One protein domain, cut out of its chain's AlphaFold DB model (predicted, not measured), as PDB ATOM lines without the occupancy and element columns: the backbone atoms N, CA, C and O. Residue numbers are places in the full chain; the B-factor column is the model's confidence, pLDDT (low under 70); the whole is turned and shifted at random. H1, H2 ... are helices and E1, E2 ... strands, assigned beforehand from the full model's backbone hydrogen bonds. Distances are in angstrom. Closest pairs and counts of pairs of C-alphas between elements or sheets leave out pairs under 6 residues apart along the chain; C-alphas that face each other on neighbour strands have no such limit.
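AT A GLANCE: This is residues 61 to 196 of the 200 residues of an uncharacterized protein of Penicillium chrysogenum (UniProt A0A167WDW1). A twisted sheet of four strands has H2 across one end, over one face, while H3 only grazes it. Residues 188 to 196, with H4, and the loop tip 152 to 157 stick out from the body. The printed part has 136 residues, with E1, H1, E2, E3, H2, H3, E4 and H4 in chain order; the antiparallel sheet runs E2, E3, E1, E4, and the class is mixed. It is only just loose, close to compact: radius of gyration of the C-alphas 17.2 A, spans 59 by 41 by 25 A.

IN THESE COORDINATES: E1, residues 63 to 72, begins at C-alpha (-21.742, 19.791, 7.025) and measures 29.0 A. H1 is residues 78 to 83. E2, residues 106 to 120, measures 28.6 A and bends by 101 degrees at residue 117. E3, residues 123 to 134, measures 31.3 A. H2 is residues 137 to 146, H3 163 to 173, E4 178 to 184. H4, residues 189 to 194, ends at C-alpha (-32.040, 40.869, 6.719).

HOW THE PARTS SIT: Inner strands E1 and E3 are antiparallel, with N 67 and O 130 2.8 A apart. E2 and E3 form a hairpin, with N 112 and O 129 at 2.9 A. E4 pairs with E1, N 66 and O 182 at 2.8 A. E1, H1, E2 and E3, H2 H3, E4 are split strand-helix-strand units, another strand between their two, with right-handed crossovers. H2 makes two layers with the sheet, at a height of 10.1 A; its closest C-alphas to E3 are Glu 140 and Trp 134, 5.9 A. H1 and H4 are not on the sheet. Every O i to N i+4 pair is within hydrogen-bond range in H1, H2, H3 and H4.

THE WHOLE: The C-alphas farthest apart, Gly 155 and Thr 196, are 63.3 A apart. The printed part has no cut. The links H1 to E2 and H2 to H3 are long. Forty residues have pLDDT under 70, among them 184 to 196.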
ATOM      1  N   ARG A  61     -27.232  24.251   8.339       60.25
ATOM      2  CA  ARG A  61     -26.585  23.825   9.591       60.25
ATOM      3  C   ARG A  61     -25.802  22.517   9.458       60.25
ATOM      4  O   ARG A  61     -25.061  22.167  10.373       60.25
ATOM      5  N   GLN A  62     -25.982  21.786   8.360       66.62
ATOM      6  CA  GLN A  62     -25.326  20.502   8.110       66.62
ATOM      7  C   GLN A  62     -23.973  20.700   7.423       66.62
ATOM      8  O   GLN A  62     -23.797  21.594   6.587       66.62
ATOM      9  N   ILE A  63     -23.024  19.813   7.725       66.94
ATOM     10  CA  ILE A  63     -21.742  19.791   7.025       66.94
ATOM     11  C   ILE A  63     -21.965  19.159   5.663       66.94
ATOM     12  O   ILE A  63     -22.432  18.026   5.553       66.94
ATOM     13  N   HIS A  64     -21.588  19.896   4.627       73.81
ATOM     14  CA  HIS A  64     -21.619  19.376   3.280       73.81
ATOM     15  C   HIS A  64     -20.204  19.146   2.798       73.81
ATOM     16  O   HIS A  64     -19.415  20.080   2.667       73.81
ATOM     17  N   GLU A  65     -19.876  17.899   2.506       84.88
ATOM     18  CA  GLU A  65     -18.680  17.612   1.739       84.88
ATOM     19  C   GLU A  65     -19.041  17.639   0.264       84.88
ATOM     20  O   GLU A  65     -19.993  16.992  -0.177       84.88
ATOM     21  N   VAL A  66     -18.268  18.380  -0.516       81.06
ATOM     22  CA  VAL A  66     -18.464  18.450  -1.952       81.06
ATOM     23  C   VAL A  66     -17.267  17.846  -2.665       81.06
ATOM     24  O   VAL A  66     -16.117  18.199  -2.411       81.06
ATOM     25  N   TRP A  67     -17.555  16.912  -3.563       87.56
ATOM     26  CA  TRP A  67     -16.581  16.278  -4.437       87.56
ATOM     27  C   TRP A  67     -16.732  16.836  -5.839       87.56
ATOM     28  O   TRP A  67     -17.778  16.688  -6.470       87.56
ATOM     29  N   MET A  68     -15.670  17.435  -6.362       86.69
ATOM     30  CA  MET A  68     -15.568  17.737  -7.781       86.69
ATOM     31  C   MET A  68     -14.917  16.576  -8.491       86.69
ATOM     32  O   MET A  68     -13.728  16.343  -8.325       86.69
ATOM     33  N   VAL A  69     -15.677  15.894  -9.331       90.12
ATOM     34  CA  VAL A  69     -15.198  14.777 -10.135       90.12
ATOM     35  C   VAL A  69     -14.995  15.241 -11.573       90.12
ATOM     36  O   VAL A  69     -15.873  15.856 -12.188       90.12
ATOM     37  N   TYR A  70     -13.821  14.940 -12.121       91.25
ATOM     38  CA  TYR A  70     -13.432  15.322 -13.470       91.25
ATOM     39  C   TYR A  70     -13.545  14.133 -14.414       91.25
ATOM     40  O   TYR A  70     -12.863  13.117 -14.258       91.25
ATOM     41  N   PHE A  71     -14.375  14.295 -15.438       90.62
ATOM     42  CA  PHE A  71     -14.540  13.313 -16.498       90.62
ATOM     43  C   PHE A  71     -14.143  13.914 -17.845       90.62
ATOM     44  O   PHE A  71     -14.585  15.024 -18.164       90.62
ATOM     45  N   PRO A  72     -13.352  13.212 -18.669       92.75
ATOM     46  CA  PRO A  72     -12.948  13.734 -19.962       92.75
ATOM     47  C   PRO A  72     -14.145  13.993 -20.876       92.75
ATOM     48  O   PRO A  72     -15.065  13.191 -20.985       92.75
ATOM     49  N   THR A  73     -14.135  15.119 -21.578       89.25
ATOM     50  CA  THR A  73     -15.262  15.485 -22.455       89.25
ATOM     51  C   THR A  73     -15.446  14.525 -23.627       89.25
ATOM     52  O   THR A  73     -16.570  14.316 -24.065       89.25
ATOM     53  N   TYR A  74     -14.373  13.886 -24.096       87.12
ATOM     54  CA  TYR A  74     -14.448  12.890 -25.168       87.12
ATOM     55  C   TYR A  74     -15.107  11.569 -24.728       87.12
ATOM     56  O   TYR A  74     -15.469  10.763 -25.580       87.12
ATOM     57  N   THR A  75     -15.291  11.338 -23.420       81.81
ATOM     58  CA  THR A  75     -16.027  10.176 -22.887       81.81
ATOM     59  C   THR A  75     -17.463  10.516 -22.480       81.81
ATOM     60  O   THR A  75     -18.199   9.627 -22.052       81.81
ATOM     61  N   LEU A  76     -17.877  11.781 -22.621       77.50
ATOM     62  CA  LEU A  76     -19.147  12.303 -22.123       77.50
ATOM     63  C   LEU A  76     -19.889  13.129 -23.176       77.50
ATOM     64  O   LEU A  76     -19.641  14.325 -23.340       77.50
ATOM     65  N   ASP A  77     -20.885  12.516 -23.798       74.44
ATOM     66  CA  ASP A  77     -21.961  13.226 -24.492       74.44
ATOM     67  C   ASP A  77     -23.228  13.283 -23.613       74.44
ATOM     68  O   ASP A  77     -23.247  12.818 -22.469       74.44
ATOM     69  N   SER A  78     -24.282  13.940 -24.102       64.88
ATOM     70  CA  SER A  78     -25.533  14.111 -23.356       64.88
ATOM     71  C   SER A  78     -26.270  12.803 -23.078       64.88
ATOM     72  O   SER A  78     -26.943  12.719 -22.052       64.88
ATOM     73  N   GLU A  79     -26.151  11.806 -23.954       63.19
ATOM     74  CA  GLU A  79     -26.777  10.491 -23.780       63.19
ATOM     75  C   GLU A  79     -26.021   9.706 -22.709       63.19
ATOM     76  O   GLU A  79     -26.604   9.333 -21.693       63.19
ATOM     77  N   LYS A  80     -24.691   9.646 -22.810       67.88
ATOM     78  CA  LYS A  80     -23.810   9.035 -21.803       67.88
ATOM     79  C   LYS A  80     -23.932   9.672 -20.422       67.88
ATOM     80  O   LYS A  80     -23.737   8.996 -19.415       67.88
ATOM     81  N   LYS A  81     -24.250  10.971 -20.339       67.19
ATOM     82  CA  LYS A  81     -24.543  11.639 -19.058       67.19
ATOM     83  C   LYS A  81     -25.835  11.139 -18.413       67.19
ATOM     84  O   LYS A  81     -25.881  11.082 -17.189       67.19
ATOM     85  N   ARG A  82     -26.864  10.827 -19.207       61.75
ATOM     86  CA  ARG A  82     -28.161  10.326 -18.717       61.75
ATOM     87  C   ARG A  82     -28.120   8.832 -18.419       61.75
ATOM     88  O   ARG A  82     -28.723   8.396 -17.450       61.75
ATOM     89  N   GLU A  83     -27.408   8.070 -19.240       60.00
ATOM     90  CA  GLU A  83     -27.294   6.614 -19.117       60.00
ATOM     91  C   GLU A  83     -26.351   6.176 -17.996       60.00
ATOM     92  O   GLU A  83     -26.414   5.033 -17.539       60.00
ATOM     93  N   ARG A  84     -25.463   7.065 -17.536       67.81
ATOM     94  CA  ARG A  84     -24.546   6.742 -16.446       67.81
ATOM     95  C   ARG A  84     -25.302   6.455 -15.161       67.81
ATOM     96  O   ARG A  84     -25.825   7.357 -14.513       67.81
ATOM     97  N   GLN A  85     -25.225   5.202 -14.738       73.62
ATOM     98  CA  GLN A  85     -25.490   4.820 -13.361       73.62
ATOM     99  C   GLN A  85     -24.327   5.321 -12.505       73.62
ATOM    100  O   GLN A  85     -23.258   4.717 -12.447       73.62
ATOM    101  N   LEU A  86     -24.512   6.505 -11.928       78.88
ATOM    102  CA  LEU A  86     -23.532   7.135 -11.058       78.88
ATOM    103  C   LEU A  86     -23.569   6.438  -9.684       78.88
ATOM    104  O   LEU A  86     -24.652   6.320  -9.108       78.88
ATOM    105  N   PRO A  87     -22.427   5.945  -9.165       79.38
ATOM    106  CA  PRO A  87     -22.396   5.179  -7.920       79.38
ATOM    107  C   PRO A  87     -22.734   6.086  -6.743       79.38
ATOM    108  O   PRO A  87     -22.154   7.148  -6.648       79.38
ATOM    109  N   ILE A  88     -23.602   5.696  -5.816       78.50
ATOM    110  CA  ILE A  88     -23.866   6.458  -4.579       78.50
ATOM    111  C   ILE A  88     -23.156   5.793  -3.398       78.50
ATOM    112  O   ILE A  88     -23.004   4.568  -3.404       78.50
ATOM    113  N   LEU A  89     -22.720   6.551  -2.380       78.44
ATOM    114  CA  LEU A  89     -22.279   5.894  -1.145       78.44
ATOM    115  C   LEU A  89     -23.489   5.264  -0.458       78.44
ATOM    116  O   LEU A  89     -24.621   5.747  -0.552       78.44
ATOM    117  N   LEU A  90     -23.230   4.165   0.239       70.94
ATOM    118  CA  LEU A  90     -24.263   3.413   0.928       70.94
ATOM    119  C   LEU A  90     -24.858   4.253   2.053       70.94
ATOM    120  O   LEU A  90     -24.142   4.666   2.964       70.94
ATOM    121  N   ASN A  91     -26.170   4.445   1.984       68.94
ATOM    122  CA  ASN A  91     -26.975   5.088   3.005       68.94
ATOM    123  C   ASN A  91     -28.212   4.212   3.251       68.94
ATOM    124  O   ASN A  91     -29.116   4.180   2.417       68.94
ATOM    125  N   PHE A  92     -28.214   3.446   4.344       60.81
ATOM    126  CA  PHE A  92     -29.317   2.532   4.683       60.81
ATOM    127  C   PHE A  92     -30.237   3.075   5.775       60.81
ATOM    128  O   PHE A  92     -31.352   2.578   5.925       60.81
ATOM    129  N   TYR A  93     -29.773   4.054   6.548       61.25
ATOM    130  CA  TYR A  93     -30.393   4.437   7.809       61.25
ATOM    131  C   TYR A  93     -30.938   5.863   7.741       61.25
ATOM    132  O   TYR A  93     -30.349   6.749   7.127       61.25
ATOM    133  N   GLY A  94     -32.101   6.077   8.357       58.72
ATOM    134  CA  GLY A  94     -32.728   7.395   8.435       58.72
ATOM    135  C   GLY A  94     -31.993   8.345   9.389       58.72
ATOM    136  O   GLY A  94     -31.150   7.927  10.183       58.72
ATOM    137  N   ARG A  95     -32.361   9.635   9.352       61.59
ATOM    138  CA  ARG A  95     -31.739  10.708  10.163       61.59
ATOM    139  C   ARG A  95     -31.733  10.425  11.676       61.59
ATOM    140  O   ARG A  95     -30.830  10.898  12.374       61.59
ATOM    141  N   ASP A  96     -32.697   9.645  12.156       64.44
ATOM    142  CA  ASP A  96     -32.961   9.408  13.580       64.44
ATOM    143  C   ASP A  96     -32.072   8.325  14.222       64.44
ATOM    144  O   ASP A  96     -32.135   8.123  15.432       64.44
ATOM    145  N   GLU A  97     -31.223   7.636  13.451       67.19
ATOM    146  CA  GLU A  97     -30.334   6.600  13.995       67.19
ATOM    147  C   GLU A  97     -29.200   7.149  14.869       67.19
ATOM    148  O   GLU A  97     -28.726   8.279  14.690       67.19
ATOM    149  N   GLU A  98     -28.734   6.328  15.816       63.56
ATOM    150  CA  GLU A  98     -27.681   6.732  16.741       63.56
ATOM    151  C   GLU A  98     -26.377   7.113  16.013       63.56
ATOM    152  O   GLU A  98     -25.972   6.433  15.063       63.56
ATOM    153  N   PRO A  99     -25.659   8.153  16.489       60.25
ATOM    154  CA  PRO A  99     -24.377   8.579  15.915       60.25
ATOM    155  C   PRO A  99     -23.262   7.527  16.008       60.25
ATOM    156  O   PRO A  99     -22.232   7.660  15.354       60.25
ATOM    157  N   SER A 100     -23.437   6.510  16.858       70.56
ATOM    158  CA  SER A 100     -22.468   5.437  17.087       70.56
ATOM    159  C   SER A 100     -22.425   4.418  15.943       70.56
ATOM    160  O   SER A 100     -21.427   3.710  15.807       70.56
ATOM    161  N   ASN A 101     -23.469   4.354  15.106       79.06
ATOM    162  CA  ASN A 101     -23.503   3.501  13.925       79.06
ATOM    163  C   ASN A 101     -22.771   4.191  12.760       79.06
ATOM    164  O   ASN A 101     -23.279   5.175  12.223       79.06
ATOM    165  N   PRO A 102     -21.627   3.670  12.282       79.88
ATOM    166  CA  PRO A 102     -20.899   4.295  11.184       79.88
ATOM    167  C   PRO A 102     -21.725   4.460   9.907       79.88
ATOM    168  O   PRO A 102     -21.481   5.380   9.138       79.88
ATOM    169  N   MET A 103     -22.712   3.588   9.678       78.88
ATOM    170  CA  MET A 103     -23.561   3.607   8.485       78.88
ATOM    171  C   MET A 103     -24.624   4.718   8.497       78.88
ATOM    172  O   MET A 103     -25.211   4.970   7.449       78.88
ATOM    173  N   SER A 104     -24.889   5.357   9.644       81.12
ATOM    174  CA  SER A 104     -25.874   6.446   9.784       81.12
ATOM    175  C   SER A 104     -25.267   7.839   9.562       81.12
ATOM    176  O   SER A 104     -25.967   8.849   9.633       81.12
ATOM    177  N   GLY A 105     -23.953   7.912   9.305       82.50
ATOM    178  CA  GLY A 105     -23.235   9.182   9.220       82.50
ATOM    179  C   GLY A 105     -23.587  10.025   7.996       82.50
ATOM    180  O   GLY A 105     -23.576  11.254   8.086       82.50
ATOM    181  N   ILE A 106     -23.928   9.386   6.873       84.62
ATOM    182  CA  ILE A 106     -24.352  10.074   5.652       84.62
ATOM    183  C   ILE A 106     -25.873  10.212   5.610       84.62
ATOM    184  O   ILE A 106     -26.593   9.229   5.735       84.62
ATOM    185  N   LEU A 107     -26.369  11.433   5.414       80.25
ATOM    186  CA  LEU A 107     -27.804  11.714   5.396       80.25
ATOM    187  C   LEU A 107     -28.370  11.752   3.982       80.25
ATOM    188  O   LEU A 107     -29.463  11.240   3.739       80.25
ATOM    189  N   SER A 108     -27.647  12.354   3.040       77.31
ATOM    190  CA  SER A 108     -28.101  12.471   1.657       77.31
ATOM    191  C   SER A 108     -26.947  12.677   0.678       77.31
ATOM    192  O   SER A 108     -25.823  13.019   1.053       77.31
ATOM    193  N   HIS A 109     -27.250  12.451  -0.601       75.56
ATOM    194  CA  HIS A 109     -26.359  12.730  -1.717       75.56
ATOM    195  C   HIS A 109     -27.127  13.475  -2.795       75.56
ATOM    196  O   HIS A 109     -28.176  13.013  -3.240       75.56
ATOM    197  N   ASN A 110     -26.566  14.575  -3.274       75.81
ATOM    198  CA  ASN A 110     -27.058  15.279  -4.447       75.81
ATOM    199  C   ASN A 110     -25.951  15.365  -5.489       75.81
ATOM    200  O   ASN A 110     -24.777  15.513  -5.161       75.81
ATOM    201  N   ILE A 111     -26.316  15.257  -6.759       76.38
ATOM    202  CA  ILE A 111     -25.350  15.210  -7.853       76.38
ATOM    203  C   ILE A 111     -25.770  16.218  -8.910       76.38
ATOM    204  O   ILE A 111     -26.923  16.233  -9.335       76.38
ATOM    205  N   ALA A 112     -24.827  17.037  -9.364       75.81
ATOM    206  CA  ALA A 112     -25.077  18.014 -10.411       75.81
ATOM    207  C   ALA A 112     -23.920  18.084 -11.406       75.81
ATOM    208  O   ALA A 112     -22.758  18.279 -11.044       75.81
ATOM    209  N   TRP A 113     -24.242  17.986 -12.697       77.56
ATOM    210  CA  TRP A 113     -23.305  18.359 -13.749       77.56
ATOM    211  C   TRP A 113     -23.156  19.878 -13.765       77.56
ATOM    212  O   TRP A 113     -24.136  20.600 -13.938       77.56
ATOM    213  N   LEU A 114     -21.927  20.366 -13.636       73.38
ATOM    214  CA  LEU A 114     -21.666  21.800 -13.712       73.38
ATOM    215  C   LEU A 114     -21.554  22.249 -15.161       73.38
ATOM    216  O   LEU A 114     -21.096  21.489 -16.011       73.38
ATOM    217  N   SER A 115     -21.923  23.496 -15.447       68.12
ATOM    218  CA  SER A 115     -21.717  24.081 -16.770       68.12
ATOM    219  C   SER A 115     -20.230  24.324 -17.071       68.12
ATOM    220  O   SER A 115     -19.371  24.431 -16.185       68.12
ATOM    221  N   GLY A 116     -19.923  24.413 -18.367       73.00
ATOM    222  CA  GLY A 116     -18.589  24.739 -18.862       73.00
ATOM    223  C   GLY A 116     -17.579  23.594 -18.755       73.00
ATOM    224  O   GLY A 116     -17.789  22.596 -18.066       73.00
ATOM    225  N   LYS A 117     -16.465  23.745 -19.469       80.38
ATOM    226  CA  LYS A 117     -15.354  22.788 -19.502       80.38
ATOM    227  C   LYS A 117     -14.152  23.370 -18.763       80.38
ATOM    228  O   LYS A 117     -13.954  24.582 -18.777       80.38
ATOM    229  N   ILE A 118     -13.336  22.515 -18.157       82.94
ATOM    230  CA  ILE A 118     -12.080  22.903 -17.502       82.94
ATOM    231  C   ILE A 118     -10.932  22.050 -18.032       82.94
ATOM    232  O   ILE A 118     -11.149  20.927 -18.477       82.94
ATOM    233  N   ASN A 119      -9.711  22.575 -17.993       86.94
ATOM    234  CA  ASN A 119      -8.520  21.770 -18.211       86.94
ATOM    235  C   ASN A 119      -8.030  21.236 -16.858       86.94
ATOM    236  O   ASN A 119      -7.670  22.030 -15.991       86.94
ATOM    237  N   ASN A 120      -8.043  19.916 -16.681       84.25
ATOM    238  CA  ASN A 120      -7.449  19.248 -15.529       84.25
ATOM    239  C   ASN A 120      -6.238  18.438 -16.004       84.25
ATOM    240  O   ASN A 120      -6.402  17.506 -16.788       84.25
ATOM    241  N   GLN A 121      -5.035  18.813 -15.560       86.88
ATOM    242  CA  GLN A 121      -3.775  18.127 -15.895       86.88
ATOM    243  C   GLN A 121      -3.569  17.868 -17.406       86.88
ATOM    244  O   GLN A 121      -3.062  16.829 -17.813       86.88
ATOM    245  N   GLY A 122      -3.976  18.813 -18.260       88.88
ATOM    246  CA  GLY A 122      -3.857  18.694 -19.719       88.88
ATOM    247  C   GLY A 122      -5.066  18.052 -20.409       88.88
ATOM    248  O   GLY A 122      -5.128  18.052 -21.637       88.88
ATOM    249  N   VAL A 123      -6.054  17.558 -19.657       92.06
ATOM    250  CA  VAL A 123      -7.263  16.919 -20.188       92.06
ATOM    251  C   VAL A 123      -8.464  17.857 -20.074       92.06
ATOM    252  O   VAL A 123      -8.818  18.328 -18.991       92.06
ATOM    253  N   GLN A 124      -9.152  18.101 -21.194       93.38
ATOM    254  CA  GLN A 124     -10.401  18.865 -21.188       93.38
ATOM    255  C   GLN A 124     -11.537  18.030 -20.578       93.38
ATOM    256  O   GLN A 124     -11.995  17.047 -21.169       93.38
ATOM    257  N   CYS A 125     -12.028  18.464 -19.420       89.81
ATOM    258  CA  CYS A 125     -12.987  17.739 -18.599       89.81
ATOM    259  C   CYS A 125     -14.316  18.484 -18.438       89.81
ATOM    260  O   CYS A 125     -14.372  19.715 -18.354       89.81
ATOM    261  N   GLN A 126     -15.385  17.697 -18.341       86.75
ATOM    262  CA  GLN A 126     -16.632  18.100 -17.717       86.75
ATOM    263  C   GLN A 126     -16.538  17.825 -16.215       86.75
ATOM    264  O   GLN A 126     -15.927  16.848 -15.781       86.75
ATOM    265  N   ARG A 127     -17.166  18.694 -15.432       85.50
ATOM    266  CA  ARG A 127     -17.221  18.602 -13.975       85.50
ATOM    267  C   ARG A 127     -18.558  18.039 -13.514       85.50
ATOM    268  O   ARG A 127     -19.602  18.551 -13.924       85.50
ATOM    269  N   LEU A 128     -18.503  17.032 -12.652       84.00
ATOM    270  CA  LEU A 128     -19.629  16.529 -11.876       84.00
ATOM    271  C   LEU A 128     -19.382  16.893 -10.417       84.00
ATOM    272  O   LEU A 128     -18.335  16.544  -9.880       84.00
ATOM    273  N   ALA A 129     -20.313  17.596  -9.793       80.62
ATOM    274  CA  ALA A 129     -20.238  17.908  -8.381       80.62
ATOM    275  C   ALA A 129     -21.146  16.955  -7.597       80.62
ATOM    276  O   ALA A 129     -22.318  16.787  -7.937       80.62
ATOM    277  N   TRP A 130     -20.576  16.327  -6.574       82.69
ATOM    278  CA  TRP A 130     -21.260  15.469  -5.618       82.69
ATOM    279  C   TRP A 130     -21.358  16.201  -4.295       82.69
ATOM    280  O   TRP A 130     -20.336  16.602  -3.761       82.69
ATOM    281  N   PHE A 131     -22.556  16.358  -3.766       79.06
ATOM    282  CA  PHE A 131     -22.827  17.041  -2.512       79.06
ATOM    283  C   PHE A 131     -23.292  15.991  -1.524       79.06
ATOM    284  O   PHE A 131     -24.338  15.378  -1.724       79.06
ATOM    285  N   MET A 132     -22.486  15.751  -0.503       84.31
ATOM    286  CA  MET A 132     -22.752  14.775   0.539       84.31
ATOM    287  C   MET A 132     -23.101  15.517   1.810       84.31
ATOM    288  O   MET A 132     -22.307  16.317   2.301       84.31
ATOM    289  N   GLU A 133     -24.307  15.272   2.303       83.44
ATOM    290  CA  GLU A 133     -24.775  15.806   3.574       83.44
ATOM    291  C   GLU A 133     -24.373  14.825   4.674       83.44
ATOM    292  O   GLU A 133     -24.809  13.668   4.677       83.44
ATOM    293  N   TRP A 134     -23.534  15.289   5.596       85.19
ATOM    294  CA  TRP A 134     -23.040  14.508   6.721       85.19
ATOM    295  C   TRP A 134     -23.665  14.991   8.023       85.19
ATOM    296  O   TRP A 134     -23.739  16.193   8.281       85.19
ATOM    297  N   LYS A 135     -24.034  14.039   8.885       83.62
ATOM    298  CA  LYS A 135     -24.650  14.316  10.190       83.62
ATOM    299  C   LYS A 135     -23.750  15.162  11.097       83.62
ATOM    300  O   LYS A 135     -24.235  16.026  11.821       83.62
ATOM    301  N   SER A 136     -22.447  14.894  11.069       82.62
ATOM    302  CA  SER A 136     -21.394  15.696  11.694       82.62
ATOM    303  C   SER A 136     -20.036  15.314  11.100       82.62
ATOM    304  O   SER A 136     -19.929  14.330  10.362       82.62
ATOM    305  N   LYS A 137     -18.982  16.054  11.457       84.94
ATOM    306  CA  LYS A 137     -17.615  15.758  11.016       84.94
ATOM    307  C   LYS A 137     -17.124  14.431  11.594       84.94
ATOM    308  O   LYS A 137     -16.470  13.652  10.914       84.94
ATOM    309  N   GLU A 138     -17.463  14.150  12.846       88.38
ATOM    310  CA  GLU A 138     -17.116  12.899  13.521       88.38
ATOM    311  C   GLU A 138     -17.802  11.708  12.846       88.38
ATOM    312  O   GLU A 138     -17.178  10.667  12.657       88.38
ATOM    313  N   ALA A 139     -19.066  11.873  12.443       87.31
ATOM    314  CA  ALA A 139     -19.819  10.838  11.745       87.31
ATOM    315  C   ALA A 139     -19.282  10.585  10.324       87.31
ATOM    316  O   ALA A 139     -19.188   9.434   9.901       87.31
ATOM    317  N   GLU A 140     -18.880  11.641   9.609       89.81
ATOM    318  CA  GLU A 140     -18.179  11.545   8.325       89.81
ATOM    319  C   GLU A 140     -16.878  10.742   8.454       89.81
ATOM    320  O   GLU A 140     -16.667   9.774   7.720       89.81
ATOM    321  N   GLU A 141     -16.017  11.105   9.406       91.25
ATOM    322  CA  GLU A 141     -14.746  10.412   9.627       91.25
ATOM    323  C   GLU A 141     -14.961   8.949  10.030       91.25
ATOM    324  O   GLU A 141     -14.305   8.043   9.504       91.25
ATOM    325  N   LEU A 142     -15.925   8.686  10.918       91.12
ATOM    326  CA  LEU A 142     -16.273   7.329  11.325       91.12
ATOM    327  C   LEU A 142     -16.754   6.500  10.126       91.12
ATOM    328  O   LEU A 142     -16.258   5.388   9.921       91.12
ATOM    329  N   TYR A 143     -17.651   7.044   9.297       90.38
ATOM    330  CA  TYR A 143     -18.120   6.387   8.076       90.38
ATOM    331  C   TYR A 143     -16.936   6.048   7.166       90.38
ATOM    332  O   TYR A 143     -16.696   4.885   6.831       90.38
ATOM    333  N   LYS A 144     -16.149   7.065   6.800       91.44
ATOM    334  CA  LYS A 144     -15.066   6.945   5.821       91.44
ATOM    335  C   LYS A 144     -13.951   6.008   6.249       91.44
ATOM    336  O   LYS A 144     -13.257   5.496   5.380       91.44
ATOM    337  N   THR A 145     -13.762   5.774   7.544       92.88
ATOM    338  CA  THR A 145     -12.676   4.922   8.055       92.88
ATOM    339  C   THR A 145     -13.122   3.499   8.392       92.88
ATOM    340  O   THR A 145     -12.297   2.579   8.354       92.88
ATOM    341  N   THR A 146     -14.408   3.280   8.686       89.75
ATOM    342  CA  THR A 146     -14.880   1.997   9.238       89.75
ATOM    343  C   THR A 146     -15.904   1.264   8.382       89.75
ATOM    344  O   THR A 146     -15.947   0.033   8.436       89.75
ATOM    345  N   VAL A 147     -16.688   1.969   7.561       86.75
ATOM    346  CA  VAL A 147     -17.768   1.357   6.779       86.75
ATOM    347  C   VAL A 147     -17.200   0.498   5.655       86.75
ATOM    348  O   VAL A 147     -16.481   0.972   4.771       86.75
ATOM    349  N   ARG A 148     -17.537  -0.795   5.687       86.75
ATOM    350  CA  ARG A 148     -17.068  -1.791   4.720       86.75
ATOM    351  C   ARG A 148     -18.230  -2.507   4.054       86.75
ATOM    352  O   ARG A 148     -19.219  -2.825   4.704       86.75
ATOM    353  N   TRP A 149     -18.059  -2.821   2.777       81.69
ATOM    354  CA  TRP A 149     -19.030  -3.555   1.979       81.69
ATOM    355  C   TRP A 149     -18.362  -4.649   1.148       81.69
ATOM    356  O   TRP A 149     -17.159  -4.618   0.880       81.69
ATOM    357  N   VAL A 150     -19.148  -5.643   0.748       79.81
ATOM    358  CA  VAL A 150     -18.721  -6.721  -0.146       79.81
ATOM    359  C   VAL A 150     -19.457  -6.540  -1.468       79.81
ATOM    360  O   VAL A 150     -20.680  -6.431  -1.482       79.81
ATOM    361  N   ARG A 151     -18.728  -6.495  -2.591       71.00
ATOM    362  CA  ARG A 151     -19.361  -6.558  -3.916       71.00
ATOM    363  C   ARG A 151     -19.953  -7.950  -4.100       71.00
ATOM    364  O   ARG A 151     -19.242  -8.937  -3.909       71.00
ATOM    365  N   GLU A 152     -21.215  -8.029  -4.501       65.00
ATOM    366  CA  GLU A 152     -21.745  -9.271  -5.050       65.00
ATOM    367  C   GLU A 152     -21.075  -9.504  -6.406       65.00
ATOM    368  O   GLU A 152     -21.394  -8.850  -7.396       65.00
ATOM    369  N   ASP A 153     -20.099 -10.407  -6.438       58.19
ATOM    370  CA  ASP A 153     -19.529 -10.913  -7.679       58.19
ATOM    371  C   ASP A 153     -19.854 -12.404  -7.797       58.19
ATOM    372  O   ASP A 153     -19.798 -13.148  -6.811       58.19
ATOM    373  N   LYS A 154     -20.251 -12.836  -8.998       46.03
ATOM    374  CA  LYS A 154     -20.853 -14.151  -9.271       46.03
ATOM    375  C   LYS A 154     -19.888 -15.293  -8.918       46.03
ATOM    376  O   LYS A 154     -19.155 -15.790  -9.768       46.03
ATOM    377  N   GLY A 155     -19.919 -15.739  -7.662       52.19
ATOM    378  CA  GLY A 155     -19.253 -16.955  -7.184       52.19
ATOM    379  C   GLY A 155     -17.856 -16.784  -6.578       52.19
ATOM    380  O   GLY A 155     -17.210 -17.794  -6.305       52.19
ATOM    381  N   LYS A 156     -17.372 -15.559  -6.326       56.03
ATOM    382  CA  LYS A 156     -16.121 -15.341  -5.573       56.03
ATOM    383  C   LYS A 156     -16.408 -14.641  -4.250       56.03
ATOM    384  O   LYS A 156     -16.969 -13.556  -4.221       56.03
ATOM    385  N   SER A 157     -15.969 -15.255  -3.150       54.47
ATOM    386  CA  SER A 157     -15.960 -14.616  -1.832       54.47
ATOM    387  C   SER A 157     -15.007 -13.418  -1.858       54.47
ATOM    388  O   SER A 157     -13.793 -13.573  -1.711       54.47
ATOM    389  N   CYS A 158     -15.548 -12.219  -2.052       65.69
ATOM    390  CA  CYS A 158     -14.791 -10.981  -1.947       65.69
ATOM    391  C   CYS A 158     -14.631 -10.591  -0.472       65.69
ATOM    392  O   CYS A 158     -15.573 -10.660   0.315       65.69
ATOM    393  N   LYS A 159     -13.423 -10.173  -0.078       80.38
ATOM    394  CA  LYS A 159     -13.205  -9.596   1.256       80.38
ATOM    395  C   LYS A 159     -13.947  -8.254   1.361       80.38
ATOM    396  O   LYS A 159     -13.967  -7.531   0.362       80.38
ATOM    397  N   PRO A 160     -14.488  -7.889   2.540       83.69
ATOM    398  CA  PRO A 160     -15.056  -6.565   2.758       83.69
ATOM    399  C   PRO A 160     -14.025  -5.469   2.480       83.69
ATOM    400  O   PRO A 160     -12.916  -5.488   3.021       83.69
ATOM    401  N   GLN A 161     -14.396  -4.509   1.643       82.88
ATOM    402  CA  GLN A 161     -13.582  -3.351   1.290       82.88
ATOM    403  C   GLN A 161     -14.220  -2.092   1.850       82.88
ATOM    404  O   GLN A 161     -15.417  -2.058   2.101       82.88
ATOM    405  N   LEU A 162     -13.413  -1.058   2.065       89.06
ATOM    406  CA  LEU A 162     -13.922   0.230   2.514       89.06
ATOM    407  C   LEU A 162     -14.870   0.803   1.449       89.06
ATOM    408  O   LEU A 162     -14.491   0.894   0.279       89.06
ATOM    409  N   THR A 163     -16.079   1.200   1.845       86.38
ATOM    410  CA  THR A 163     -17.106   1.670   0.897       86.38
ATOM    411  C   THR A 163     -16.638   2.899   0.121       86.38
ATOM    412  O   THR A 163     -16.877   2.988  -1.080       86.38
ATOM    413  N   LEU A 164     -15.881   3.799   0.758       90.19
ATOM    414  CA  LEU A 164     -15.288   4.951   0.075       90.19
ATOM    415  C   LEU A 164     -14.308   4.531  -1.034       90.19
ATOM    416  O   LEU A 164     -14.328   5.094  -2.127       90.19
ATOM    417  N   SER A 165     -13.467   3.522  -0.782       90.19
ATOM    418  CA  SER A 165     -12.547   2.996  -1.799       90.19
ATOM    419  C   SER A 165     -13.312   2.384  -2.968       90.19
ATOM    420  O   SER A 165     -12.988   2.662  -4.119       90.19
ATOM    421  N   MET A 166     -14.370   1.623  -2.675       85.31
ATOM    422  CA  MET A 166     -15.230   1.049  -3.708       85.31
ATOM    423  C   MET A 166     -15.882   2.129  -4.576       85.31
ATOM    424  O   MET A 166     -15.851   2.006  -5.794       85.31
ATOM    425  N   PHE A 167     -16.399   3.194  -3.961       88.88
ATOM    426  CA  PHE A 167     -16.979   4.338  -4.664       88.88
ATOM    427  C   PHE A 167     -15.968   5.032  -5.585       88.88
ATOM    428  O   PHE A 167     -16.262   5.282  -6.754       88.88
ATOM    429  N   ILE A 168     -14.749   5.287  -5.098       91.56
ATOM    430  CA  ILE A 168     -13.672   5.862  -5.917       91.56
ATOM    431  C   ILE A 168     -13.347   4.949  -7.106       91.56
ATOM    432  O   ILE A 168     -13.158   5.434  -8.222       91.56
ATOM    433  N   ASP A 169     -13.265   3.638  -6.888       88.69
ATOM    434  CA  ASP A 169     -12.956   2.684  -7.952       88.69
ATOM    435  C   ASP A 169     -14.088   2.577  -8.980       88.69
ATOM    436  O   ASP A 169     -13.814   2.492 -10.179       88.69
ATOM    437  N   ASP A 170     -15.346   2.699  -8.554       86.62
ATOM    438  CA  ASP A 170     -16.483   2.786  -9.471       86.62
ATOM    439  C   ASP A 170     -16.413   4.066 -10.313       86.62
ATOM    440  O   ASP A 170     -16.550   4.002 -11.537       86.62
ATOM    441  N   LEU A 171     -16.073   5.217  -9.722       89.38
ATOM    442  CA  LEU A 171     -15.841   6.449 -10.483       89.38
ATOM    443  C   LEU A 171     -14.691   6.304 -11.494       89.38
ATOM    444  O   LEU A 171     -14.821   6.752 -12.638       89.38
ATOM    445  N   LYS A 172     -13.582   5.652 -11.117       91.31
ATOM    446  CA  LYS A 172     -12.477   5.346 -12.047       91.31
ATOM    447  C   LYS A 172     -12.932   4.431 -13.180       91.31
ATOM    448  O   LYS A 172     -12.560   4.675 -14.324       91.31
ATOM    449  N   SER A 173     -13.753   3.418 -12.892       86.31
ATOM    450  CA  SER A 173     -14.306   2.515 -13.912       86.31
ATOM    451  C   SER A 173     -15.190   3.261 -14.919       86.31
ATOM    452  O   SER A 173     -15.187   2.955 -16.110       86.31
ATOM    453  N   LEU A 174     -15.850   4.331 -14.464       85.88
ATOM    454  CA  LEU A 174     -16.581   5.281 -15.298       85.88
ATOM    455  C   LEU A 174     -15.660   6.315 -15.975       85.88
ATOM    456  O   LEU A 174     -16.134   7.296 -16.541       85.88
ATOM    457  N   GLY A 175     -14.340   6.151 -15.944       89.62
ATOM    458  CA  GLY A 175     -13.395   7.035 -16.628       89.62
ATOM    459  C   GLY A 175     -13.173   8.380 -15.940       89.62
ATOM    460  O   GLY A 175     -12.859   9.361 -16.618       89.62
ATOM    461  N   MET A 176     -13.360   8.462 -14.619       91.81
ATOM    462  CA  MET A 176     -12.871   9.598 -13.832       91.81
ATOM    463  C   MET A 176     -11.353   9.713 -14.002       91.81
ATOM    464  O   MET A 176     -10.633   8.731 -13.832       91.81
ATOM    465  N   VAL A 177     -10.867  10.926 -14.273       93.88
ATOM    466  CA  VAL A 177      -9.423  11.217 -14.385       93.88
ATOM    467  C   VAL A 177      -8.860  11.980 -13.190       93.88
ATOM    468  O   VAL A 177      -7.653  12.137 -13.067       93.88
ATOM    469  N   GLY A 178      -9.722  12.448 -12.294       92.56
ATOM    470  CA  GLY A 178      -9.316  13.061 -11.038       92.56
ATOM    471  C   GLY A 178     -10.513  13.567 -10.252       92.56
ATOM    472  O   GLY A 178     -11.626  13.643 -10.782       92.56
ATOM    473  N   TYR A 179     -10.266  13.945  -9.003       92.38
ATOM    474  CA  TYR A 179     -11.251  14.608  -8.165       92.38
ATOM    475  C   TYR A 179     -10.587  15.534  -7.137       92.38
ATOM    476  O   TYR A 179      -9.408  15.381  -6.825       92.38
ATOM    477  N   GLU A 180     -11.355  16.491  -6.629       88.12
ATOM    478  CA  GLU A 180     -11.022  17.343  -5.482       88.12
ATOM    479  C   GLU A 180     -12.164  17.259  -4.468       88.12
ATOM    480  O   GLU A 180     -13.316  17.074  -4.867       88.12
ATOM    481  N   THR A 181     -11.862  17.418  -3.181       85.19
ATOM    482  CA  THR A 181     -12.865  17.396  -2.111       85.19
ATOM    483  C   THR A 181     -12.681  18.583  -1.181       85.19
ATOM    484  O   THR A 181     -11.554  19.026  -0.933       85.19
ATOM    485  N   TRP A 182     -13.791  19.120  -0.684       79.69
ATOM    486  CA  TRP A 182     -13.786  20.227   0.267       79.69
ATOM    487  C   TRP A 182     -15.068  20.210   1.092       79.69
ATOM    488  O   TRP A 182     -16.115  19.771   0.618       79.69
ATOM    489  N   HIS A 183     -15.000  20.748   2.306       77.31
ATOM    490  CA  HIS A 183     -16.184  21.035   3.107       77.31
ATOM    491  C   HIS A 183     -16.737  22.412   2.748       77.31
ATOM    492  O   HIS A 183     -15.988  23.382   2.623       77.31
ATOM    493  N   ALA A 184     -18.050  22.491   2.584       68.44
ATOM    494  CA  ALA A 184     -18.793  23.707   2.324       68.44
ATOM    495  C   ALA A 184     -19.839  23.916   3.422       68.44
ATOM    496  O   ALA A 184     -20.472  22.967   3.890       68.44
ATOM    497  N   HIS A 185     -20.029  25.177   3.793       62.31
ATOM    498  CA  HIS A 185     -21.186  25.624   4.555       62.31
ATOM    499  C   HIS A 185     -22.085  26.396   3.597       62.31
ATOM    500  O   HIS A 185     -21.594  27.184   2.784       62.31
ATOM    501  N   PHE A 186     -23.385  26.135   3.657       61.62
ATOM    502  CA  PHE A 186     -24.361  26.865   2.864       61.62
ATOM    503  C   PHE A 186     -24.960  27.962   3.726       61.62
ATOM    504  O   PHE A 186     -25.412  27.702   4.833       61.62
ATOM    505  N   GLU A 187     -24.964  29.187   3.219       52.00
ATOM    506  CA  GLU A 187     -25.626  30.309   3.879       52.00
ATOM    507  C   GLU A 187     -26.968  30.575   3.200       52.00
ATOM    508  O   GLU A 187     -27.058  30.613   1.966       52.00
ATOM    509  N   ASP A 188     -28.017  30.783   3.998       54.47
ATOM    510  CA  ASP A 188     -29.273  31.301   3.471       54.47
ATOM    511  C   ASP A 188     -29.112  32.797   3.180       54.47
ATOM    512  O   ASP A 188     -29.013  33.638   4.077       54.47
ATOM    513  N   ILE A 189     -29.099  33.141   1.892       53.31
ATOM    514  CA  ILE A 189     -28.935  34.521   1.425       53.31
ATOM    515  C   ILE A 189     -30.090  35.416   1.920       53.31
ATOM    516  O   ILE A 189     -29.912  36.629   2.032       53.31
ATOM    517  N   ARG A 190     -31.257  34.849   2.263       52.72
ATOM    518  CA  ARG A 190     -32.390  35.611   2.817       52.72
ATOM    519  C   ARG A 190     -32.063  36.169   4.201       52.72
ATOM    520  O   ARG A 190     -32.266  37.357   4.433       52.72
ATOM    521  N   GLU A 191     -31.482  35.353   5.079       47.97
ATOM    522  CA  GLU A 191     -31.066  35.789   6.421       47.97
ATOM    523  C   GLU A 191     -29.874  36.758   6.359       47.97
ATOM    524  O   GLU A 191     -29.821  37.739   7.104       47.97
ATOM    525  N   ALA A 192     -28.941  36.540   5.427       49.53
ATOM    526  CA  ALA A 192     -27.804  37.438   5.220       49.53
ATOM    527  C   ALA A 192     -28.239  38.851   4.786       49.53
ATOM    528  O   ALA A 192     -27.614  39.837   5.173       49.53
ATOM    529  N   LEU A 193     -29.321  38.967   4.009       49.09
ATOM    530  CA  LEU A 193     -29.874  40.255   3.586       49.09
ATOM    531  C   LEU A 193     -30.618  40.973   4.723       49.09
ATOM    532  O   LEU A 193     -30.501  42.194   4.839       49.09
ATOM    533  N   ASP A 194     -31.325  40.252   5.593       51.12
ATOM    534  CA  ASP A 194     -32.040  40.869   6.719       51.12
ATOM    535  C   ASP A 194     -31.100  41.398   7.816       51.12
ATOM    536  O   ASP A 194     -31.364  42.463   8.376       51.12
ATOM    537  N   ASN A 195     -29.944  40.764   8.033       49.44
ATOM    538  CA  ASN A 195     -28.919  41.237   8.979       49.44
ATOM    539  C   ASN A 195     -28.136  42.479   8.507       49.44
ATOM    540  O   ASN A 195     -27.335  43.027   9.263       49.44
ATOM    541  N   THR A 196     -28.346  42.938   7.269       48.22
ATOM    542  CA  THR A 196     -27.712  44.162   6.735       48.22
ATOM    543  C   THR A 196     -28.603  45.400   6.810       48.22
ATOM    544  O   THR A 196     -28.164  46.495   6.449       48.22
TER     545      THR A 196